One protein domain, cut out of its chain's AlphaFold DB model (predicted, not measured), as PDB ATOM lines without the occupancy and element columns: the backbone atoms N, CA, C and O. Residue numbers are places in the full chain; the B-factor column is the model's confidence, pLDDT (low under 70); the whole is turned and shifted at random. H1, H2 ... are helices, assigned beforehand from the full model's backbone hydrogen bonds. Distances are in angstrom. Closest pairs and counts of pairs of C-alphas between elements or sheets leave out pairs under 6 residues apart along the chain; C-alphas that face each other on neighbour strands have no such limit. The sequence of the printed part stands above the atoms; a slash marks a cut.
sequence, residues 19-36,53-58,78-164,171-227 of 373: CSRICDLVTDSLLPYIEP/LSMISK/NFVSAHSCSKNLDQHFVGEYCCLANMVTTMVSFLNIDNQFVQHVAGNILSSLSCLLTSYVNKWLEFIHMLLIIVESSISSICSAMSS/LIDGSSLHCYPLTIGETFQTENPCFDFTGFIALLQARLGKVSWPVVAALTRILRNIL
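What this domain is: This is residues 19 to 36, 53 to 58, 78 to 164 and 171 to 227 of the 373 residues of an uncharacterized protein of Asparagus officinalis (UniProt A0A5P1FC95). The long helix H6 makes an up-and-down bundle with H5 and H8, each running against the one before it; H4, in the middle of the domain, packs on these three and on H1 and H7. Residues 159 to 164, of which 159 to 163 belong to H6, stick out as an arm; short H2 and H3 lie far from the middle. The 168 printed residues hold eight named helices, H1 to H8 in order, and no named strand: all helix, compact, radius of gyration of the C-alphas 15.7 A, spans 45 by 44 by 35 A.

How they stand to each other: H6, residues 137 to 163, touches H8, residues 213 to 227, at a shallow tilt of 32 degrees, opposite ways; Val 151 and Val 216 have the closest C-alphas, 5.6 A. H5, residues 116 to 133, forms a hairpin with H6 (C-alphas of Leu 133 and Trp 140, closest, 4.9 A). The hub H4, residues 98 to 111, touches six helices, among them H7, residues 198 to 208 (closest C-alphas Thr 105 and Leu 204, 5.5 A), and H1, residues 19 to 33 (Cys 23 and Cys 99, 5.5 A). H2, residues 53 to 58, touches H5 (Ser 57 and Ile 125, 5.3 A); H3, residues 85 to 88, touches H4 (Ser 86 and Cys 98, 6.5 A). H1 and H6 are apart. Every O i to N i+4 pair is within hydrogen-bond range in H2, H4, H5, H6, H7 and H8, 9 of 11 in H1; H3 is too short for one.

Where its parts are: H6 spans 38.4 A, H5 25.6 A, H8 21.3 A and H1 21.1 A. C-alpha 19 is at (-6.604, 5.613, -6.474), C-alpha 227 at (11.653, -5.222, -14.935).

The domain as a whole: Cuts leave gaps of 17.9 A (36 to 53), 20.7 A (58 to 78) and 14.0 A (164 to 171) between C-alphas. Residues 171 to 197 hold no named element; pLDDT is under 70 at, among others, 78 to 98 and 171 to 195.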
ATOM      1  N   CYS A  19      -7.704   4.795  -5.936       62.28
ATOM      2  CA  CYS A  19      -6.604   5.613  -6.474       62.28
ATOM      3  C   CYS A  19      -6.763   7.113  -6.230       62.28
ATOM      4  O   CYS A  19      -5.775   7.781  -5.918       62.28
ATOM      5  N   SER A  20      -7.993   7.623  -6.296       65.62
ATOM      6  CA  SER A  20      -8.343   8.979  -5.861       65.62
ATOM      7  C   SER A  20      -7.949   9.183  -4.398       65.62
ATOM      8  O   SER A  20      -7.196  10.100  -4.087       65.62
ATOM      9  N   ARG A  21      -8.284   8.229  -3.517       72.31
ATOM     10  CA  ARG A  21      -7.889   8.265  -2.100       72.31
ATOM     11  C   ARG A  21      -6.397   8.160  -1.849       72.31
ATOM     12  O   ARG A  21      -5.943   8.632  -0.807       72.31
ATOM     13  N   ILE A  22      -5.625   7.499  -2.715       77.50
ATOM     14  CA  ILE A  22      -4.158   7.543  -2.612       77.50
ATOM     15  C   ILE A  22      -3.663   8.926  -3.032       77.50
ATOM     16  O   ILE A  22      -2.818   9.488  -2.342       77.50
ATOM     17  N   CYS A  23      -4.182   9.483  -4.126       80.50
ATOM     18  CA  CYS A  23      -3.767  10.799  -4.594       80.50
ATOM     19  C   CYS A  23      -4.115  11.909  -3.595       80.50
ATOM     20  O   CYS A  23      -3.260  12.748  -3.313       80.50
ATOM     21  N   ASP A  24      -5.319  11.904  -3.029       79.25
ATOM     22  CA  ASP A  24      -5.720  12.843  -1.980       79.25
ATOM     23  C   ASP A  24      -4.825  12.670  -0.749       79.25
ATOM     24  O   ASP A  24      -4.248  13.637  -0.267       79.25
ATOM     25  N   LEU A  25      -4.567  11.428  -0.318       83.06
ATOM     26  CA  LEU A  25      -3.657  11.162   0.802       83.06
ATOM     27  C   LEU A  25      -2.237  11.684   0.536       83.06
ATOM     28  O   LEU A  25      -1.611  12.239   1.435       83.06
ATOM     29  N   VAL A  26      -1.722  11.514  -0.683       84.56
ATOM     30  CA  VAL A  26      -0.427  12.063  -1.105       84.56
ATOM     31  C   VAL A  26      -0.458  13.591  -1.094       84.56
ATOM     32  O   VAL A  26       0.484  14.210  -0.610       84.56
ATOM     33  N   THR A  27      -1.528  14.197  -1.598       82.62
ATOM     34  CA  THR A  27      -1.690  15.656  -1.657       82.62
ATOM     35  C   THR A  27      -1.733  16.238  -0.247       82.62
ATOM     36  O   THR A  27      -0.896  17.063   0.097       82.62
ATOM     37  N   ASP A  28      -2.611  15.727   0.608       81.69
ATOM     38  CA  ASP A  28      -2.826  16.254   1.954       81.69
ATOM     39  C   ASP A  28      -1.645  15.968   2.890       81.69
ATOM     40  O   ASP A  28      -1.272  16.808   3.708       81.69
ATOM     41  N   SER A  29      -1.039  14.778   2.782       84.44
ATOM     42  CA  SER A  29      -0.025  14.332   3.747       84.44
ATOM     43  C   SER A  29       1.401  14.657   3.335       84.44
ATOM     44  O   SER A  29       2.271  14.641   4.197       84.44
ATOM     45  N   LEU A  30       1.689  14.867   2.046       86.12
ATOM     46  CA  LEU A  30       3.072  14.984   1.569       86.12
ATOM     47  C   LEU A  30       3.388  16.315   0.888       86.12
ATOM     48  O   LEU A  30       4.534  16.758   0.955       86.12
ATOM     49  N   LEU A  31       2.408  16.972   0.268       82.06
ATOM     50  CA  LEU A  31       2.631  18.248  -0.412       82.06
ATOM     51  C   LEU A  31       3.134  19.379   0.516       82.06
ATOM     52  O   LEU A  31       4.033  20.111   0.088       82.06
ATOM     53  N   PRO A  32       2.715  19.465   1.800       83.38
ATOM     54  CA  PRO A  32       3.255  20.456   2.739       83.38
ATOM     55  C   PRO A  32       4.775  20.373   2.954       83.38
ATOM     56  O   PRO A  32       5.393  21.349   3.371       83.38
ATOM     57  N   TYR A  33       5.395  19.223   2.661       80.38
ATOM     58  CA  TYR A  33       6.845  19.027   2.769       80.38
ATOM     59  C   TYR A  33       7.609  19.462   1.506       80.38
ATOM     60  O   TYR A  33       8.838  19.467   1.513       80.38
ATOM     61  N   ILE A  34       6.901  19.802   0.424       76.44
ATOM     62  CA  ILE A  34       7.467  20.210  -0.872       76.44
ATOM     63  C   ILE A  34       7.255  21.714  -1.116       76.44
ATOM     64  O   ILE A  34       8.128  22.376  -1.677       76.44
ATOM     65  N   GLU A  35       6.113  22.267  -0.695       68.56
ATOM     66  CA  GLU A  35       5.705  23.644  -1.021       68.56
ATOM     67  C   GLU A  35       6.530  24.775  -0.372       68.56
ATOM     68  O   GLU A  35       6.673  25.827  -1.001       68.56
ATOM     69  N   PRO A  36       7.212  24.601   0.776       59.12
ATOM     70  CA  PRO A  36       8.303  25.487   1.154       59.12
ATOM     71  C   PRO A  36       9.632  24.960   0.587       59.12
ATOM     72  O   PRO A  36      10.314  24.154   1.218       59.12
ATOM     73  N   LEU A  53       5.045   8.794   4.554       90.81
ATOM     74  CA  LEU A  53       5.508   7.964   3.440       90.81
ATOM     75  C   LEU A  53       5.302   6.467   3.715       90.81
ATOM     76  O   LEU A  53       4.858   5.724   2.841       90.81
ATOM     77  N   SER A  54       5.584   6.008   4.935       90.62
ATOM     78  CA  SER A  54       5.401   4.601   5.310       90.62
ATOM     79  C   SER A  54       3.930   4.192   5.308       90.62
ATOM     80  O   SER A  54       3.602   3.090   4.870       90.62
ATOM     81  N   MET A  55       3.037   5.069   5.771       90.69
ATOM     82  CA  MET A  55       1.590   4.861   5.724       90.69
ATOM     83  C   MET A  55       1.095   4.740   4.278       90.69
ATOM     84  O   MET A  55       0.394   3.782   3.951       90.69
ATOM     85  N   ILE A  56       1.516   5.654   3.397       89.62
ATOM     86  CA  ILE A  56       1.168   5.621   1.969       89.62
ATOM     87  C   ILE A  56       1.708   4.351   1.305       89.62
ATOM     88  O   ILE A  56       0.969   3.658   0.609       89.62
ATOM     89  N   SER A  57       2.961   3.980   1.583       88.44
ATOM     90  CA  SER A  57       3.563   2.749   1.062       88.44
ATOM     91  C   SER A  57       2.785   1.500   1.481       88.44
ATOM     92  O   SER A  57       2.521   0.636   0.645       88.44
ATOM     93  N   LYS A  58       2.379   1.404   2.755       88.00
ATOM     94  CA  LYS A  58       1.554   0.289   3.248       88.00
ATOM     95  C   LYS A  58       0.206   0.233   2.537       88.00
ATOM     96  O   LYS A  58      -0.190  -0.844   2.112       88.00
ATOM     97  N   ASN A  78     -11.673   6.954 -12.501       50.22
ATOM     98  CA  ASN A  78     -11.287   7.587 -11.235       50.22
ATOM     99  C   ASN A  78     -10.000   8.409 -11.310       50.22
ATOM    100  O   ASN A  78      -9.757   9.209 -10.414       50.22
ATOM    101  N   PHE A  79      -9.178   8.265 -12.351       50.84
ATOM    102  CA  PHE A  79      -8.066   9.197 -12.593       50.84
ATOM    103  C   PHE A  79      -8.525  10.505 -13.258       50.84
ATOM    104  O   PHE A  79      -7.775  11.478 -13.232       50.84
ATOM    105  N   VAL A  80      -9.751  10.525 -13.797       42.94
ATOM    106  CA  VAL A  80     -10.333  11.620 -14.589       42.94
ATOM    107  C   VAL A  80     -11.317  12.476 -13.769       42.94
ATOM    108  O   VAL A  80     -11.538  13.639 -14.094       42.94
ATOM    109  N   SER A  81     -11.881  11.946 -12.674       41.22
ATOM    110  CA  SER A  81     -12.833  12.681 -11.819       41.22
ATOM    111  C   SER A  81     -12.206  13.883 -11.076       41.22
ATOM    112  O   SER A  81     -10.995  13.974 -10.916       41.22
ATOM    113  N   ALA A  82     -13.016  14.852 -10.638       44.06
ATOM    114  CA  ALA A  82     -12.541  16.097 -10.021       44.06
ATOM    115  C   ALA A  82     -11.959  15.863  -8.609       44.06
ATOM    116  O   ALA A  82     -12.703  15.605  -7.662       44.06
ATOM    117  N   HIS A  83     -10.637  16.001  -8.456       54.78
ATOM    118  CA  HIS A  83      -9.889  15.651  -7.234       54.78
ATOM    119  C   HIS A  83      -9.379  16.870  -6.457       54.78
ATOM    120  O   HIS A  83      -9.264  17.971  -6.990       54.78
ATOM    121  N   SER A  84      -9.002  16.691  -5.186       51.38
ATOM    122  CA  SER A  84      -8.361  17.767  -4.403       51.38
ATOM    123  C   SER A  84      -7.038  18.236  -5.034       51.38
ATOM    124  O   SER A  84      -6.695  19.418  -4.970       51.38
ATOM    125  N   CYS A  85      -6.336  17.336  -5.732       55.97
ATOM    126  CA  CYS A  85      -5.092  17.642  -6.431       55.97
ATOM    127  C   CYS A  85      -5.280  18.652  -7.575       55.97
ATOM    128  O   CYS A  85      -4.358  19.412  -7.852       55.97
ATOM    129  N   SER A  86      -6.472  18.747  -8.180       51.09
ATOM    130  CA  SER A  86      -6.766  19.763  -9.199       51.09
ATOM    131  C   SER A  86      -7.128  21.129  -8.605       51.09
ATOM    132  O   SER A  86      -7.239  22.094  -9.351       51.09
ATOM    133  N   LYS A  87      -7.347  21.223  -7.284       50.03
ATOM    134  CA  LYS A  87      -7.625  22.493  -6.587       50.03
ATOM    135  C   LYS A  87      -6.355  23.208  -6.123       50.03
ATOM    136  O   LYS A  87      -6.377  24.428  -6.017       50.03
ATOM    137  N   ASN A  88      -5.289  22.457  -5.832       48.31
ATOM    138  CA  ASN A  88      -4.003  22.998  -5.368       48.31
ATOM    139  C   ASN A  88      -3.014  23.292  -6.507       48.31
ATOM    140  O   ASN A  88      -2.110  24.101  -6.330       48.31
ATOM    141  N   LEU A  89      -3.163  22.659  -7.676       50.88
ATOM    142  CA  LEU A  89      -2.431  23.088  -8.865       50.88
ATOM    143  C   LEU A  89      -3.111  24.345  -9.424       50.88
ATOM    144  O   LEU A  89      -4.314  24.324  -9.678       50.88
ATOM    145  N   ASP A  90      -2.344  25.420  -9.630       45.75
ATOM    146  CA  ASP A  90      -2.811  26.611 -10.346       45.75
ATOM    147  C   ASP A  90      -3.562  26.205 -11.627       45.75
ATOM    148  O   ASP A  90      -3.182  25.245 -12.308       45.75
ATOM    149  N   GLN A  91      -4.590  26.978 -11.995       44.81
ATOM    150  CA  GLN A  91      -5.457  26.771 -13.173       44.81
ATOM    151  C   GLN A  91      -4.701  26.589 -14.513       44.81
ATOM    152  O   GLN A  91      -5.308  26.258 -15.526       44.81
ATOM    153  N   HIS A  92      -3.379  26.771 -14.527       41.78
ATOM    154  CA  HIS A  92      -2.475  26.535 -15.648       41.78
ATOM    155  C   HIS A  92      -2.176  25.057 -15.970       41.78
ATOM    156  O   HIS A  92      -1.701  24.793 -17.072       41.78
ATOM    157  N   PHE A  93      -2.430  24.102 -15.065       46.28
ATOM    158  CA  PHE A  93      -2.039  22.686 -15.242       46.28
ATOM    159  C   PHE A  93      -3.222  21.715 -15.429       46.28
ATOM    160  O   PHE A  93      -3.082  20.512 -15.211       46.28
ATOM    161  N   VAL A  94      -4.400  22.228 -15.799       39.34
ATOM    162  CA  VAL A  94      -5.646  21.452 -15.908       39.34
ATOM    163  C   VAL A  94      -5.572  20.448 -17.070       39.34
ATOM    164  O   VAL A  94      -5.564  20.839 -18.233       39.34
ATOM    165  N   GLY A  95      -5.565  19.151 -16.749       47.03
ATOM    166  CA  GLY A  95      -5.721  18.039 -17.697       47.03
ATOM    167  C   GLY A  95      -6.075  16.726 -16.982       47.03
ATOM    168  O   GLY A  95      -5.889  16.614 -15.773       47.03
ATOM    169  N   GLU A  96      -6.550  15.711 -17.714       47.84
ATOM    170  CA  GLU A  96      -6.982  14.371 -17.231       47.84
ATOM    171  C   GLU A  96      -5.863  13.516 -16.575       47.84
ATOM    172  O   GLU A  96      -6.022  12.326 -16.297       47.84
ATOM    173  N   TYR A  97      -4.705  14.125 -16.316       53.72
ATOM    174  CA  TYR A  97      -3.447  13.501 -15.902       53.72
ATOM    175  C   TYR A  97      -3.090  13.760 -14.427       53.72
ATOM    176  O   TYR A  97      -2.047  13.312 -13.944       53.72
ATOM    177  N   CYS A  98      -3.937  14.484 -13.688       67.81
ATOM    178  CA  CYS A  98      -3.575  15.107 -12.412       67.81
ATOM    179  C   CYS A  98      -3.077  14.127 -11.341       67.81
ATOM    180  O   CYS A  98      -2.059  14.394 -10.710       67.81
ATOM    181  N   CYS A  99      -3.734  12.984 -11.123       77.38
ATOM    182  CA  CYS A  99      -3.413  12.140  -9.965       77.38
ATOM    183  C   CYS A  99      -2.099  11.366 -10.106       77.38
ATOM    184  O   CYS A  99      -1.273  11.366  -9.190       77.38
ATOM    185  N   LEU A 100      -1.888  10.715 -11.252       82.50
ATOM    186  CA  LEU A 100      -0.673   9.942 -11.501       82.50
ATOM    187  C   LEU A 100       0.543  10.865 -11.616       82.50
ATOM    188  O   LEU A 100       1.549  10.631 -10.945       82.50
ATOM    189  N   ALA A 101       0.415  11.957 -12.376       83.31
ATOM    190  CA  ALA A 101       1.454  12.974 -12.489       83.31
ATOM    191  C   ALA A 101       1.802  13.578 -11.122       83.31
ATOM    192  O   ALA A 101       2.981  13.706 -10.783       83.31
ATOM    193  N   ASN A 102       0.799  13.895 -10.297       84.00
ATOM    194  CA  ASN A 102       1.007  14.397  -8.942       84.00
ATOM    195  C   ASN A 102       1.778  13.386  -8.085       84.00
ATOM    196  O   ASN A 102       2.800  13.739  -7.506       84.00
ATOM    197  N   MET A 103       1.356  12.118  -8.050       87.81
ATOM    198  CA  MET A 103       2.058  11.081  -7.290       87.81
ATOM    199  C   MET A 103       3.511  10.915  -7.747       87.81
ATOM    200  O   MET A 103       4.418  10.928  -6.913       87.81
ATOM    201  N   VAL A 104       3.750  10.808  -9.058       91.19
ATOM    202  CA  VAL A 104       5.098  10.641  -9.618       91.19
ATOM    203  C   VAL A 104       5.979  11.837  -9.274       91.19
ATOM    204  O   VAL A 104       7.052  11.660  -8.701       91.19
ATOM    205  N   THR A 105       5.530  13.060  -9.560       88.81
ATOM    206  CA  THR A 105       6.327  14.271  -9.305       88.81
ATOM    207  C   THR A 105       6.573  14.505  -7.809       88.81
ATOM    208  O   THR A 105       7.673  14.914  -7.436       88.81
ATOM    209  N   THR A 106       5.615  14.179  -6.934       89.69
ATOM    210  CA  THR A 106       5.805  14.207  -5.473       89.69
ATOM    211  C   THR A 106       6.891  13.212  -5.051       89.69
ATOM    212  O   THR A 106       7.845  13.591  -4.372       89.69
ATOM    213  N   MET A 107       6.806  11.946  -5.475       93.75
ATOM    214  CA  MET A 107       7.812  10.937  -5.113       93.75
ATOM    215  C   MET A 107       9.200  11.292  -5.644       93.75
ATOM    216  O   MET A 107      10.193  11.132  -4.939       93.75
ATOM    217  N   VAL A 108       9.279  11.817  -6.867       91.62
ATOM    218  CA  VAL A 108      10.534  12.271  -7.478       91.62
ATOM    219  C   VAL A 108      11.126  13.456  -6.710       91.62
ATOM    220  O   VAL A 108      12.340  13.503  -6.522       91.62
ATOM    221  N   SER A 109      10.290  14.351  -6.175       89.38
ATOM    222  CA  SER A 109      10.740  15.429  -5.280       89.38
ATOM    223  C   SER A 109      11.400  14.864  -4.019       89.38
ATOM    224  O   SER A 109      12.477  15.314  -3.633       89.38
ATOM    225  N   PHE A 110      10.831  13.809  -3.425       90.38
ATOM    226  CA  PHE A 110      11.427  13.132  -2.269       90.38
ATOM    227  C   PHE A 110      12.701  12.352  -2.588       90.38
ATOM    228  O   PHE A 110      13.586  12.265  -1.738       90.38
ATOM    229  N   LEU A 111      12.848  11.835  -3.811       89.38
ATOM    230  CA  LEU A 111      14.126  11.271  -4.260       89.38
ATOM    231  C   LEU A 111      15.242  12.328  -4.298       89.38
ATOM    232  O   LEU A 111      16.415  11.966  -4.230       89.38
ATOM    233  N   ASN A 112      14.891  13.612  -4.419       85.94
ATOM    234  CA  ASN A 112      15.843  14.720  -4.478       85.94
ATOM    235  C   ASN A 112      16.253  15.248  -3.091       85.94
ATOM    236  O   ASN A 112      17.182  16.047  -3.000       85.94
ATOM    237  N   ILE A 113      15.588  14.811  -2.014       85.06
ATOM    238  CA  ILE A 113      15.969  15.152  -0.637       85.06
ATOM    239  C   ILE A 113      17.201  14.339  -0.242       85.06
ATOM    240  O   ILE A 113      17.246  13.132  -0.480       85.06
ATOM    241  N   ASP A 114      18.178  14.973   0.406       82.69
ATOM    242  CA  ASP A 114      19.393  14.316   0.908       82.69
ATOM    243  C   ASP A 114      19.124  13.510   2.194       82.69
ATOM    244  O   ASP A 114      19.600  13.816   3.285       82.69
ATOM    245  N   ASN A 115      18.270  12.493   2.075       85.12
ATOM    246  CA  ASN A 115      17.948  11.566   3.147       85.12
ATOM    247  C   ASN A 115      17.716  10.161   2.581       85.12
ATOM    248  O   ASN A 115      16.736   9.900   1.882       85.12
ATOM    249  N   GLN A 116      18.609   9.229   2.918       87.19
ATOM    250  CA  GLN A 116      18.589   7.874   2.368       87.19
ATOM    251  C   GLN A 116      17.304   7.099   2.712       87.19
ATOM    252  O   GLN A 116      16.851   6.288   1.901       87.19
ATOM    253  N   PHE A 117      16.701   7.334   3.882       88.06
ATOM    254  CA  PHE A 117      15.455   6.672   4.275       88.06
ATOM    255  C   PHE A 117      14.274   7.207   3.467       88.06
ATOM    256  O   PHE A 117      13.511   6.415   2.915       88.06
ATOM    257  N   VAL A 118      14.168   8.531   3.321       89.69
ATOM    258  CA  VAL A 118      13.129   9.180   2.503       89.69
ATOM    259  C   VAL A 118      13.236   8.717   1.051       89.69
ATOM    260  O   VAL A 118      12.256   8.227   0.490       89.69
ATOM    261  N   GLN A 119      14.443   8.759   0.472       90.31
ATOM    262  CA  GLN A 119      14.709   8.267  -0.882       90.31
ATOM    263  C   GLN A 119      14.333   6.788  -1.042       90.31
ATOM    264  O   GLN A 119      13.757   6.385  -2.056       90.31
ATOM    265  N   HIS A 120      14.654   5.954  -0.047       90.31
ATOM    266  CA  HIS A 120      14.329   4.533  -0.081       90.31
ATOM    267  C   HIS A 120      12.817   4.290  -0.072       90.31
ATOM    268  O   HIS A 120      12.326   3.522  -0.901       90.31
ATOM    269  N   VAL A 121      12.074   4.947   0.823       92.25
ATOM    270  CA  VAL A 121      10.619   4.772   0.911       92.25
ATOM    271  C   VAL A 121       9.925   5.336  -0.331       92.25
ATOM    272  O   VAL A 121       9.080   4.647  -0.897       92.25
ATOM    273  N   ALA A 122      10.328   6.511  -0.826       93.25
ATOM    274  CA  ALA A 122       9.793   7.088  -2.064       93.25
ATOM    275  C   ALA A 122      10.024   6.170  -3.280       93.25
ATOM    276  O   ALA A 122       9.107   5.911  -4.061       93.25
ATOM    277  N   GLY A 123      11.222   5.590  -3.409       91.62
ATOM    278  CA  GLY A 123      11.510   4.627  -4.475       91.62
ATOM    279  C   GLY A 123      10.713   3.323  -4.355       91.62
ATOM    280  O   GLY A 123      10.281   2.760  -5.365       91.62
ATOM    281  N   ASN A 124      10.466   2.857  -3.128       91.06
ATOM    282  CA  ASN A 124       9.596   1.707  -2.887       91.06
ATOM    283  C   ASN A 124       8.137   2.020  -3.243       91.06
ATOM    284  O   ASN A 124       7.475   1.161  -3.813       91.06
ATOM    285  N   ILE A 125       7.647   3.232  -2.954       92.50
ATOM    286  CA  ILE A 125       6.304   3.675  -3.354       92.50
ATOM    287  C   ILE A 125       6.162   3.637  -4.876       92.50
ATOM    288  O   ILE A 125       5.214   3.033  -5.361       92.50
ATOM    289  N   LEU A 126       7.118   4.190  -5.631       94.31
ATOM    290  CA  LEU A 126       7.104   4.127  -7.100       94.31
ATOM    291  C   LEU A 126       7.098   2.681  -7.622       94.31
ATOM    292  O   LEU A 126       6.370   2.359  -8.557       94.31
ATOM    293  N   SER A 127       7.860   1.788  -6.987       91.50
ATOM    294  CA  SER A 127       7.873   0.365  -7.355       91.50
ATOM    295  C   SER A 127       6.524  -0.312  -7.066       91.50
ATOM    296  O   SER A 127       6.019  -1.066  -7.893       91.50
ATOM    297  N   SER A 128       5.905  -0.018  -5.918       89.06
ATOM    298  CA  SER A 128       4.581  -0.542  -5.562       89.06
ATOM    299  C   SER A 128       3.457   0.054  -6.414       89.06
ATOM    300  O   SER A 128       2.519  -0.664  -6.737       89.06
ATOM    301  N   LEU A 129       3.566   1.321  -6.832       89.38
ATOM    302  CA  LEU A 129       2.650   1.934  -7.800       89.38
ATOM    303  C   LEU A 129       2.717   1.217  -9.147       89.38
ATOM    304  O   LEU A 129       1.675   0.900  -9.702       89.38
ATOM    305  N   SER A 130       3.917   0.891  -9.639       90.69
ATOM    306  CA  SER A 130       4.051   0.080 -10.854       90.69
ATOM    307  C   SER A 130       3.322  -1.254 -10.724       90.69
ATOM    308  O   SER A 130       2.613  -1.632 -11.645       90.69
ATOM    309  N   CYS A 131       3.505  -1.963  -9.604       87.69
ATOM    310  CA  CYS A 131       2.850  -3.248  -9.347       87.69
ATOM    311  C   CYS A 131       1.319  -3.105  -9.359       87.69
ATOM    312  O   CYS A 131       0.656  -3.799 -10.123       87.69
ATOM    313  N   LEU A 132       0.777  -2.134  -8.616       84.56
ATOM    314  CA  LEU A 132      -0.657  -1.823  -8.601       84.56
ATOM    315  C   LEU A 132      -1.207  -1.531 -10.006       84.56
ATOM    316  O   LEU A 132      -2.296  -1.969 -10.362       84.56
ATOM    317  N   LEU A 133      -0.451  -0.784 -10.812       86.00
ATOM    318  CA  LEU A 133      -0.879  -0.381 -12.145       86.00
ATOM    319  C   LEU A 133      -0.818  -1.517 -13.172       86.00
ATOM    320  O   LEU A 133      -1.428  -1.361 -14.222       86.00
ATOM    321  N   THR A 134      -0.149  -2.646 -12.907       84.69
ATOM    322  CA  THR A 134      -0.055  -3.755 -13.884       84.69
ATOM    323  C   THR A 134      -1.415  -4.289 -14.339       84.69
ATOM    324  O   THR A 134      -1.541  -4.715 -15.484       84.69
ATOM    325  N   SER A 135      -2.452  -4.174 -13.503       80.19
ATOM    326  CA  SER A 135      -3.843  -4.493 -13.854       80.19
ATOM    327  C   SER A 135      -4.481  -3.508 -14.853       80.19
ATOM    328  O   SER A 135      -5.560  -3.767 -15.376       80.19
ATOM    329  N   TYR A 136      -3.822  -2.380 -15.139       78.56
ATOM    330  CA  TYR A 136      -4.307  -1.256 -15.945       78.56
ATOM    331  C   TYR A 136      -3.246  -0.821 -16.961       78.56
ATOM    332  O   TYR A 136      -2.609   0.225 -16.819       78.56
ATOM    333  N   VAL A 137      -3.076  -1.626 -18.013       81.31
ATOM    334  CA  VAL A 137      -1.981  -1.515 -18.994       81.31
ATOM    335  C   VAL A 137      -1.750  -0.082 -19.489       81.31
ATOM    336  O   VAL A 137      -0.622   0.394 -19.431       81.31
ATOM    337  N   ASN A 138      -2.793   0.656 -19.883       80.12
ATOM    338  CA  ASN A 138      -2.640   2.033 -20.382       80.12
ATOM    339  C   ASN A 138      -2.043   2.988 -19.334       80.12
ATOM    340  O   ASN A 138      -1.133   3.753 -19.646       80.12
ATOM    341  N   LYS A 139      -2.510   2.920 -18.080       80.31
ATOM    342  CA  LYS A 139      -2.001   3.762 -16.983       80.31
ATOM    343  C   LYS A 139      -0.622   3.317 -16.514       80.31
ATOM    344  O   LYS A 139       0.198   4.146 -16.128       80.31
ATOM    345  N   TRP A 140      -0.348   2.021 -16.581       87.38
ATOM    346  CA  TRP A 140       0.979   1.487 -16.329       87.38
ATOM    347  C   TRP A 140       1.992   1.962 -17.376       87.38
ATOM    348  O   TRP A 140       3.055   2.461 -17.012       87.38
ATOM    349  N   LEU A 141       1.647   1.901 -18.664       86.44
ATOM    350  CA  LEU A 141       2.478   2.433 -19.743       86.44
ATOM    351  C   LEU A 141       2.715   3.934 -19.563       86.44
ATOM    352  O   LEU A 141       3.858   4.377 -19.647       86.44
ATOM    353  N   GLU A 142       1.668   4.707 -19.261       85.06
ATOM    354  CA  GLU A 142       1.762   6.142 -18.968       85.06
ATOM    355  C   GLU A 142       2.752   6.415 -17.817       85.06
ATOM    356  O   GLU A 142       3.658   7.240 -17.944       85.06
ATOM    357  N   PHE A 143       2.651   5.653 -16.723       90.62
ATOM    358  CA  PHE A 143       3.570   5.726 -15.587       90.62
ATOM    359  C   PHE A 143       5.027   5.443 -15.985       90.62
ATOM    360  O   PHE A 143       5.926   6.198 -15.606       90.62
ATOM    361  N   ILE A 144       5.282   4.386 -16.765       92.19
ATOM    362  CA  ILE A 144       6.636   4.049 -17.228       92.19
ATOM    363  C   ILE A 144       7.211   5.163 -18.108       92.19
ATOM    364  O   ILE A 144       8.369   5.543 -17.916       92.19
ATOM    365  N   HIS A 145       6.410   5.742 -19.006       88.81
ATOM    366  CA  HIS A 145       6.835   6.884 -19.818       88.81
ATOM    367  C   HIS A 145       7.198   8.093 -18.960       88.81
ATOM    368  O   HIS A 145       8.250   8.682 -19.188       88.81
ATOM    369  N   MET A 146       6.408   8.432 -17.935       90.50
ATOM    370  CA  MET A 146       6.753   9.534 -17.027       90.50
ATOM    371  C   MET A 146       8.136   9.333 -16.389       90.50
ATOM    372  O   MET A 146       8.945  10.262 -16.364       90.50
ATOM    373  N   LEU A 147       8.447   8.119 -15.912       93.75
ATOM    374  CA  LEU A 147       9.767   7.812 -15.344       93.75
ATOM    375  C   LEU A 147      10.887   7.933 -16.385       93.75
ATOM    376  O   LEU A 147      11.954   8.473 -16.080       93.75
ATOM    377  N   LEU A 148      10.654   7.435 -17.601       91.00
ATOM    378  CA  LEU A 148      11.628   7.470 -18.690       91.00
ATOM    379  C   LEU A 148      11.887   8.890 -19.181       91.00
ATOM    380  O   LEU A 148      13.047   9.254 -19.342       91.00
ATOM    381  N   ILE A 149      10.850   9.715 -19.306       87.00
ATOM    382  CA  ILE A 149      10.960  11.131 -19.658       87.00
ATOM    383  C   ILE A 149      11.828  11.868 -18.642       87.00
ATOM    384  O   ILE A 149      12.697  12.646 -19.037       87.00
ATOM    385  N   ILE A 150      11.658  11.613 -17.339       88.88
ATOM    386  CA  ILE A 150      12.520  12.221 -16.314       88.88
ATOM    387  C   ILE A 150      13.985  11.819 -16.538       88.88
ATOM    388  O   ILE A 150      14.866  12.676 -16.489       88.88
ATOM    389  N   VAL A 151      14.263  10.537 -16.796       89.00
ATOM    390  CA  VAL A 151      15.629  10.034 -17.029       89.00
ATOM    391  C   VAL A 151      16.231  10.614 -18.316       89.00
ATOM    392  O   VAL A 151      17.327  11.175 -18.273       89.00
ATOM    393  N   GLU A 152      15.513  10.517 -19.435       84.81
ATOM    394  CA  GLU A 152      15.917  10.981 -20.766       84.81
ATOM    395  C   GLU A 152      16.197  12.488 -20.766       84.81
ATOM    396  O   GLU A 152      17.287  12.919 -21.153       84.81
ATOM    397  N   SER A 153      15.251  13.289 -20.265       79.75
ATOM    398  CA  SER A 153      15.382  14.749 -20.218       79.75
ATOM    399  C   SER A 153      16.505  15.205 -19.290       79.75
ATOM    400  O   SER A 153      17.254  16.114 -19.644       79.75
ATOM    401  N   SER A 154      16.682  14.550 -18.138       80.56
ATOM    402  CA  SER A 154      17.742  14.904 -17.190       80.56
ATOM    403  C   SER A 154      19.126  14.635 -17.771       80.56
ATOM    404  O   SER A 154      20.009  15.482 -17.662       80.56
ATOM    405  N   ILE A 155      19.331  13.480 -18.412       78.19
ATOM    406  CA  ILE A 155      20.633  13.145 -19.002       78.19
ATOM    407  C   ILE A 155      20.913  14.040 -20.219       78.19
ATOM    408  O   ILE A 155      22.016  14.576 -20.339       78.19
ATOM    409  N   SER A 156      19.915  14.263 -21.077       76.56
ATOM    410  CA  SER A 156      20.056  15.094 -22.282       76.56
ATOM    411  C   SER A 156      20.326  16.562 -21.946       76.56
ATOM    412  O   SER A 156      21.255  17.154 -22.488       76.56
ATOM    413  N   SER A 157      19.590  17.129 -20.982       72.94
ATOM    414  CA  SER A 157      19.813  18.484 -20.455       72.94
ATOM    415  C   SER A 157      21.265  18.696 -20.022       72.94
ATOM    416  O   SER A 157      21.865  19.730 -20.311       72.94
ATOM    417  N   ILE A 158      21.864  17.696 -19.376       66.31
ATOM    418  CA  ILE A 158      23.247  17.768 -18.901       66.31
ATOM    419  C   ILE A 158      24.246  17.688 -20.055       66.31
ATOM    420  O   ILE A 158      25.222  18.439 -20.067       66.31
ATOM    421  N   CYS A 159      24.001  16.807 -21.025       68.69
ATOM    422  CA  CYS A 159      24.845  16.706 -22.216       68.69
ATOM    423  C   CYS A 159      24.867  18.036 -22.985       68.69
ATOM    424  O   CYS A 159      25.932  18.481 -23.419       68.69
ATOM    425  N   SER A 160      23.720  18.716 -23.066       67.81
ATOM    426  CA  SER A 160      23.595  20.043 -23.676       67.81
ATOM    427  C   SER A 160      24.295  21.135 -22.862       67.81
ATOM    428  O   SER A 160      25.105  21.873 -23.418       67.81
ATOM    429  N   ALA A 161      24.052  21.205 -21.546       62.16
ATOM    430  CA  ALA A 161      24.634  22.217 -20.654       62.16
ATOM    431  C   ALA A 161      26.168  22.229 -20.673       62.16
ATOM    432  O   ALA A 161      26.790  23.275 -20.517       62.16
ATOM    433  N   MET A 162      26.776  21.054 -20.836       55.97
ATOM    434  CA  MET A 162      28.229  20.904 -20.837       55.97
ATOM    435  C   MET A 162      28.850  21.122 -22.221       55.97
ATOM    436  O   MET A 162      30.021  21.480 -22.324       55.97
ATOM    437  N   SER A 163      28.065  20.931 -23.285       54.03
ATOM    438  CA  SER A 163      28.477  21.258 -24.654       54.03
ATOM    439  C   SER A 163      28.487  22.776 -24.894       54.03
ATOM    440  O   SER A 163      29.254  23.260 -25.724       54.03
ATOM    441  N   SER A 164      27.694  23.549 -24.138       45.41
ATOM    442  CA  SER A 164      27.704  25.015 -24.146       45.41
ATOM    443  C   SER A 164      28.599  25.586 -23.038       45.41
ATOM    444  O   SER A 164      28.214  25.639 -21.873       45.41
ATOM    445  N   LEU A 171      16.314  24.713 -18.531       41.88
ATOM    446  CA  LEU A 171      14.933  24.253 -18.423       41.88
ATOM    447  C   LEU A 171      14.783  22.910 -19.157       41.88
ATOM    448  O   LEU A 171      15.441  22.676 -20.170       41.88
ATOM    449  N   ILE A 172      13.915  22.026 -18.658       46.34
ATOM    450  CA  ILE A 172      13.489  20.844 -19.428       46.34
ATOM    451  C   ILE A 172      12.691  21.367 -20.631       46.34
ATOM    452  O   ILE A 172      11.557  21.807 -20.466       46.34
ATOM    453  N   ASP A 173      13.294  21.394 -21.817       42.88
ATOM    454  CA  ASP A 173      12.606  21.840 -23.026       42.88
ATOM    455  C   ASP A 173      11.573  20.785 -23.451       42.88
ATOM    456  O   ASP A 173      11.922  19.691 -23.896       42.88
ATOM    457  N   GLY A 174      10.289  21.107 -23.273       41.16
ATOM    458  CA  GLY A 174       9.169  20.259 -23.686       41.16
ATOM    459  C   GLY A 174       9.007  20.164 -25.206       41.16
ATOM    460  O   GLY A 174       8.320  19.270 -25.688       41.16
ATOM    461  N   SER A 175       9.672  21.035 -25.971       41.72
ATOM    462  CA  SER A 175       9.472  21.185 -27.419       41.72
ATOM    463  C   SER A 175      10.039  20.026 -28.253       41.72
ATOM    464  O   SER A 175       9.660  19.865 -29.409       41.72
ATOM    465  N   SER A 176      10.929  19.199 -27.686       40.78
ATOM    466  CA  SER A 176      11.533  18.046 -28.379       40.78
ATOM    467  C   SER A 176      10.910  16.692 -28.004       40.78
ATOM    468  O   SER A 176      11.270  15.668 -28.590       40.78
ATOM    469  N   LEU A 177       9.983  16.657 -27.044       45.12
ATOM    470  CA  LEU A 177       9.329  15.442 -26.547       45.12
ATOM    471  C   LEU A 177       8.009  15.221 -27.296       45.12
ATOM    472  O   LEU A 177       6.926  15.242 -26.718       45.12
ATOM    473  N   HIS A 178       8.091  15.053 -28.619       38.75
ATOM    474  CA  HIS A 178       6.917  14.733 -29.424       38.75
ATOM    475  C   HIS A 178       6.341  13.372 -29.007       38.75
ATOM    476  O   HIS A 178       7.028  12.352 -29.054       38.75
ATOM    477  N   CYS A 179       5.074  13.422 -28.598       39.50
ATOM    478  CA  CYS A 179       4.050  12.380 -28.580       39.50
ATOM    479  C   CYS A 179       4.519  11.016 -29.129       39.50
ATOM    480  O   CYS A 179       4.808  10.874 -30.318       39.50
ATOM    481  N   TYR A 180       4.625  10.029 -28.239       44.84
ATOM    482  CA  TYR A 180       5.208   8.719 -28.525       44.84
ATOM    483  C   TYR A 180       4.179   7.812 -29.216       44.84
ATOM    484  O   TYR A 180       3.175   7.477 -28.589       44.84
ATOM    485  N   PRO A 181       4.417   7.354 -30.459       39.00
ATOM    486  CA  PRO A 181       3.673   6.240 -31.017       39.00
ATOM    487  C   PRO A 181       4.200   4.958 -30.367       39.00
ATOM    488  O   PRO A 181       5.323   4.511 -30.609       39.00
ATOM    489  N   LEU A 182       3.375   4.365 -29.526       42.19
ATOM    490  CA  LEU A 182       3.508   3.028 -28.997       42.19
ATOM    491  C   LEU A 182       3.341   2.007 -30.136       42.19
ATOM    492  O   LEU A 182       2.238   1.753 -30.611       42.19
ATOM    493  N   THR A 183       4.431   1.401 -30.600       38.66
ATOM    494  CA  THR A 183       4.315   0.179 -31.411       38.66
ATOM    495  C   THR A 183       4.359  -0.985 -30.431       38.66
ATOM    496  O   THR A 183       5.429  -1.519 -30.149       38.66
ATOM    497  N   ILE A 184       3.224  -1.300 -29.798       41.12
ATOM    498  CA  ILE A 184       3.114  -2.591 -29.115       41.12
ATOM    499  C   ILE A 184       3.071  -3.640 -30.227       41.12
ATOM    500  O   ILE A 184       2.342  -3.459 -31.202       41.12
ATOM    501  N   GLY A 185       3.865  -4.707 -30.107       36.56
ATOM    502  CA  GLY A 185       3.715  -5.878 -30.969       36.56
ATOM    503  C   GLY A 185       2.255  -6.345 -31.001       36.56
ATOM    504  O   GLY A 185       1.490  -6.063 -30.078       36.56
ATOM    505  N   GLU A 186       1.883  -7.039 -32.075       36.50
ATOM    506  CA  GLU A 186       0.516  -7.365 -32.529       36.50
ATOM    507  C   GLU A 186      -0.445  -7.983 -31.480       36.50
ATOM    508  O   GLU A 186      -1.630  -8.164 -31.756       36.50
ATOM    509  N   THR A 187       0.023  -8.287 -30.267       38.78
ATOM    510  CA  THR A 187      -0.722  -8.899 -29.162       38.78
ATOM    511  C   THR A 187      -1.659  -7.960 -28.401       38.78
ATOM    512  O   THR A 187      -2.630  -8.441 -27.821       38.78
ATOM    513  N   PHE A 188      -1.441  -6.642 -28.416       40.38
ATOM    514  CA  PHE A 188      -2.332  -5.684 -27.746       40.38
ATOM    515  C   PHE A 188      -2.955  -4.739 -28.778       40.38
ATOM    516  O   PHE A 188      -2.382  -3.711 -29.131       40.38
ATOM    517  N   GLN A 189      -4.137  -5.103 -29.287       35.97
ATOM    518  CA  GLN A 189      -4.953  -4.227 -30.129       35.97
ATOM    519  C   GLN A 189      -5.532  -3.086 -29.285       35.97
ATOM    520  O   GLN A 189      -6.675  -3.133 -28.833       35.97
ATOM    521  N   THR A 190      -4.734  -2.052 -29.063       37.88
ATOM    522  CA  THR A 190      -5.189  -0.773 -28.522       37.88
ATOM    523  C   THR A 190      -4.725   0.326 -29.462       37.88
ATOM    524  O   THR A 190      -3.560   0.363 -29.858       37.88
ATOM    525  N   GLU A 191      -5.654   1.202 -29.857       39.31
ATOM    526  CA  GLU A 191      -5.357   2.421 -30.611       39.31
ATOM    527  C   GLU A 191      -4.165   3.124 -29.967       39.31
ATOM    528  O   GLU A 191      -4.165   3.363 -28.763       39.31
ATOM    529  N   ASN A 192      -3.138   3.382 -30.770       41.78
ATOM    530  CA  ASN A 192      -1.832   3.859 -30.351       41.78
ATOM    531  C   ASN A 192      -1.959   5.141 -29.487       41.78
ATOM    532  O   ASN A 192      -2.188   6.217 -30.050       41.78
ATOM    533  N   PRO A 193      -1.883   5.066 -28.140       48.59
ATOM    534  CA  PRO A 193      -2.273   6.189 -27.302       48.59
ATOM    535  C   PRO A 193      -1.131   7.206 -27.256       48.59
ATOM    536  O   PRO A 193      -0.102   6.999 -26.617       48.59
ATOM    537  N   CYS A 194      -1.317   8.319 -27.962       53.81
ATOM    538  CA  CYS A 194      -0.416   9.465 -27.936       53.81
ATOM    539  C   CYS A 194      -0.634  10.231 -26.624       53.81
ATOM    540  O   CYS A 194      -1.669  10.871 -26.444       53.81
ATOM    541  N   PHE A 195       0.313  10.148 -25.690       62.44
ATOM    542  CA  PHE A 195       0.229  10.865 -24.413       62.44
ATOM    543  C   PHE A 195       0.899  12.246 -24.512       62.44
ATOM    544  O   PHE A 195       2.068  12.340 -24.898       62.44
ATOM    545  N   ASP A 196       0.187  13.313 -24.129       71.38
ATOM    546  CA  ASP A 196       0.767  14.650 -23.948       71.38
ATOM    547  C   ASP A 196       1.337  14.798 -22.529       71.38
ATOM    548  O   ASP A 196       0.608  14.848 -21.538       71.38
ATOM    549  N   PHE A 197       2.664  14.879 -22.426       77.62
ATOM    550  CA  PHE A 197       3.374  15.030 -21.153       77.62
ATOM    551  C   PHE A 197       3.764  16.480 -20.834       77.62
ATOM    552  O   PHE A 197       4.462  16.716 -19.846       77.62
ATOM    553  N   THR A 198       3.312  17.465 -21.616       78.44
ATOM    554  CA  THR A 198       3.686  18.878 -21.432       78.44
ATOM    555  C   THR A 198       3.317  19.382 -20.035       78.44
ATOM    556  O   THR A 198       4.159  19.939 -19.325       78.44
ATOM    557  N   GLY A 199       2.085  19.108 -19.587       76.12
ATOM    558  CA  GLY A 199       1.626  19.470 -18.241       76.12
ATOM    559  C   GLY A 199       2.418  18.771 -17.129       76.12
ATOM    560  O   GLY A 199       2.763  19.393 -16.125       76.12
ATOM    561  N   PHE A 200       2.783  17.501 -17.333       82.81
ATOM    562  CA  PHE A 200       3.616  16.739 -16.398       82.81
ATOM    563  C   PHE A 200       5.023  17.335 -16.260       82.81
ATOM    564  O   PHE A 200       5.504  17.507 -15.139       82.81
ATOM    565  N   ILE A 201       5.669  17.693 -17.373       80.94
ATOM    566  CA  ILE A 201       6.991  18.334 -17.363       80.94
ATOM    567  C   ILE A 201       6.942  19.667 -16.625       80.94
ATOM    568  O   ILE A 201       7.789  19.928 -15.769       80.94
ATOM    569  N   ALA A 202       5.943  20.496 -16.921       79.38
ATOM    570  CA  ALA A 202       5.806  21.799 -16.292       79.38
ATOM    571  C   ALA A 202       5.558  21.671 -14.770       79.38
ATOM    572  O   ALA A 202       6.179  22.382 -13.977       79.38
ATOM    573  N   LEU A 203       4.753  20.690 -14.338       80.94
ATOM    574  CA  LEU A 203       4.563  20.362 -12.920       80.94
ATOM    575  C   LEU A 203       5.857  19.872 -12.251       80.94
ATOM    576  O   LEU A 203       6.191  20.288 -11.137       80.94
ATOM    577  N   LEU A 204       6.604  18.992 -12.919       83.56
ATOM    578  CA  LEU A 204       7.881  18.476 -12.430       83.56
ATOM    579  C   LEU A 204       8.891  19.615 -12.221       83.56
ATOM    580  O   LEU A 204       9.544  19.680 -11.177       83.56
ATOM    581  N   GLN A 205       8.989  20.531 -13.187       79.44
ATOM    582  CA  GLN A 205       9.842  21.717 -13.103       79.44
ATOM    583  C   GLN A 205       9.438  22.627 -11.942       79.44
ATOM    584  O   GLN A 205      10.303  23.069 -11.184       79.44
ATOM    585  N   ALA A 206       8.136  22.872 -11.769       79.19
ATOM    586  CA  ALA A 206       7.623  23.706 -10.688       79.19
ATOM    587  C   ALA A 206       7.991  23.162  -9.295       79.19
ATOM    588  O   ALA A 206       8.196  23.951  -8.367       79.19
ATOM    589  N   ARG A 207       8.119  21.837  -9.147       80.19
ATOM    590  CA  ARG A 207       8.452  21.175  -7.874       80.19
ATOM    591  C   ARG A 207       9.948  21.024  -7.626       80.19
ATOM    592  O   ARG A 207      10.408  21.315  -6.527       80.19
ATOM    593  N   LEU A 208      10.711  20.568  -8.621       74.94
ATOM    594  CA  LEU A 208      12.121  20.215  -8.415       74.94
ATOM    595  C   LEU A 208      13.112  21.298  -8.843       74.94
ATOM    596  O   LEU A 208      14.242  21.294  -8.355       74.94
ATOM    597  N   GLY A 209      12.749  22.191  -9.766       71.00
ATOM    598  CA  GLY A 209      13.686  23.094 -10.438       71.00
ATOM    599  C   GLY A 209      14.688  22.345 -11.331       71.00
ATOM    600  O   GLY A 209      14.628  22.460 -12.551       71.00
ATOM    601  N   LYS A 210      15.588  21.549 -10.735       70.62
ATOM    602  CA  LYS A 210      16.578  20.708 -11.423       70.62
ATOM    603  C   LYS A 210      16.655  19.309 -10.804       70.62
ATOM    604  O   LYS A 210      16.824  19.161  -9.596       70.62
ATOM    605  N   VAL A 211      16.613  18.282 -11.653       76.38
ATOM    606  CA  VAL A 211      16.801  16.879 -11.255       76.38
ATOM    607  C   VAL A 211      18.293  16.582 -11.067       76.38
ATOM    608  O   VAL A 211      19.122  16.933 -11.908       76.38
ATOM    609  N   SER A 212      18.652  15.943  -9.952       79.19
ATOM    610  CA  SER A 212      20.041  15.621  -9.604       79.19
ATOM    611  C   SER A 212      20.462  14.207 -10.041       79.19
ATOM    612  O   SER A 212      19.633  13.320 -10.252       79.19
ATOM    613  N   TRP A 213      21.775  13.957 -10.145       78.94
ATOM    614  CA  TRP A 213      22.320  12.638 -10.509       78.94
ATOM    615  C   TRP A 213      21.838  11.476  -9.633       78.94
ATOM    616  O   TRP A 213      21.510  10.424 -10.188       78.94
ATOM    617  N   PRO A 214      21.769  11.621  -8.293       82.25
ATOM    618  CA  PRO A 214      21.240  10.566  -7.438       82.25
ATOM    619  C   PRO A 214      19.786  10.213  -7.765       82.25
ATOM    620  O   PRO A 214      19.444   9.033  -7.733       82.25
ATOM    621  N   VAL A 215      18.958  11.192  -8.156       86.38
ATOM    622  CA  VAL A 215      17.566  10.952  -8.573       86.38
ATOM    623  C   VAL A 215      17.527  10.114  -9.846       86.38
ATOM    624  O   VAL A 215      16.853   9.087  -9.870       86.38
ATOM    625  N   VAL A 216      18.298  10.479 -10.876       87.12
ATOM    626  CA  VAL A 216      18.369   9.701 -12.129       87.12
ATOM    627  C   VAL A 216      18.861   8.274 -11.856       87.12
ATOM    628  O   VAL A 216      18.302   7.303 -12.372       87.12
ATOM    629  N   ALA A 217      19.866   8.115 -10.989       86.12
ATOM    630  CA  ALA A 217      20.374   6.801 -10.603       86.12
ATOM    631  C   ALA A 217      19.329   5.979  -9.829       86.12
ATOM    632  O   ALA A 217      19.198   4.773 -10.063       86.12
ATOM    633  N   ALA A 218      18.566   6.621  -8.937       89.94
ATOM    634  CA  ALA A 218      17.478   6.002  -8.191       89.94
ATOM    635  C   ALA A 218      16.339   5.556  -9.117       89.94
ATOM    636  O   ALA A 218      15.906   4.410  -9.014       89.94
ATOM    637  N   LEU A 219      15.920   6.403 -10.059       93.38
ATOM    638  CA  LEU A 219      14.913   6.081 -11.074       93.38
ATOM    639  C   LEU A 219      15.350   4.919 -11.964       93.38
ATOM    640  O   LEU A 219      14.598   3.970 -12.155       93.38
ATOM    641  N   THR A 220      16.606   4.923 -12.409       91.06
ATOM    642  CA  THR A 220      17.184   3.809 -13.173       91.06
ATOM    643  C   THR A 220      17.138   2.496 -12.380       91.06
ATOM    644  O   THR A 220      16.813   1.434 -12.915       91.06
ATOM    645  N   ARG A 221      17.417   2.551 -11.070       91.56
ATOM    646  CA  ARG A 221      17.298   1.385 -10.183       91.56
ATOM    647  C   ARG A 221      15.844   0.932 -10.015       91.56
ATOM    648  O   ARG A 221      15.607  -0.271  -9.960       91.56
ATOM    649  N   ILE A 222      14.894   1.863  -9.941       94.38
ATOM    650  CA  ILE A 222      13.455   1.568  -9.864       94.38
ATOM    651  C   ILE A 222      12.991   0.876 -11.148       94.38
ATOM    652  O   ILE A 222      12.412  -0.200 -11.054       94.38
ATOM    653  N   LEU A 223      13.341   1.400 -12.327       94.81
ATOM    654  CA  LEU A 223      13.065   0.759 -13.621       94.81
ATOM    655  C   LEU A 223      13.597  -0.680 -13.659       94.81
ATOM    656  O   LEU A 223      12.890  -1.608 -14.041       94.81
ATOM    657  N   ARG A 224      14.821  -0.900 -13.170       91.25
ATOM    658  CA  ARG A 224      15.387  -2.251 -13.073       91.25
ATOM    659  C   ARG A 224      14.597  -3.160 -12.128       91.25
ATOM    660  O   ARG A 224      14.470  -4.351 -12.399       91.25
ATOM    661  N   ASN A 225      14.127  -2.638 -10.999       91.25
ATOM    662  CA  ASN A 225      13.327  -3.414 -10.055       91.25
ATOM    663  C   ASN A 225      11.957  -3.772 -10.645       91.25
ATOM    664  O   ASN A 225      11.518  -4.901 -10.465       91.25
ATOM    665  N   ILE A 226      11.336  -2.852 -11.390       92.12
ATOM    666  CA  ILE A 226      10.090  -3.102 -12.120       92.12
ATOM    667  C   ILE A 226      10.295  -4.239 -13.122       92.12
ATOM    668  O   ILE A 226       9.596  -5.241 -13.031       92.12
ATOM    669  N   LEU A 227      11.316  -4.154 -13.984       90.25
ATOM    670  CA  LEU A 227      11.653  -5.222 -14.935       90.25
ATOM    671  C   LEU A 227      11.816  -6.583 -14.254       90.25
ATOM    672  O   LEU A 227      11.347  -7.600 -14.751       90.25
TER     673      LEU A 227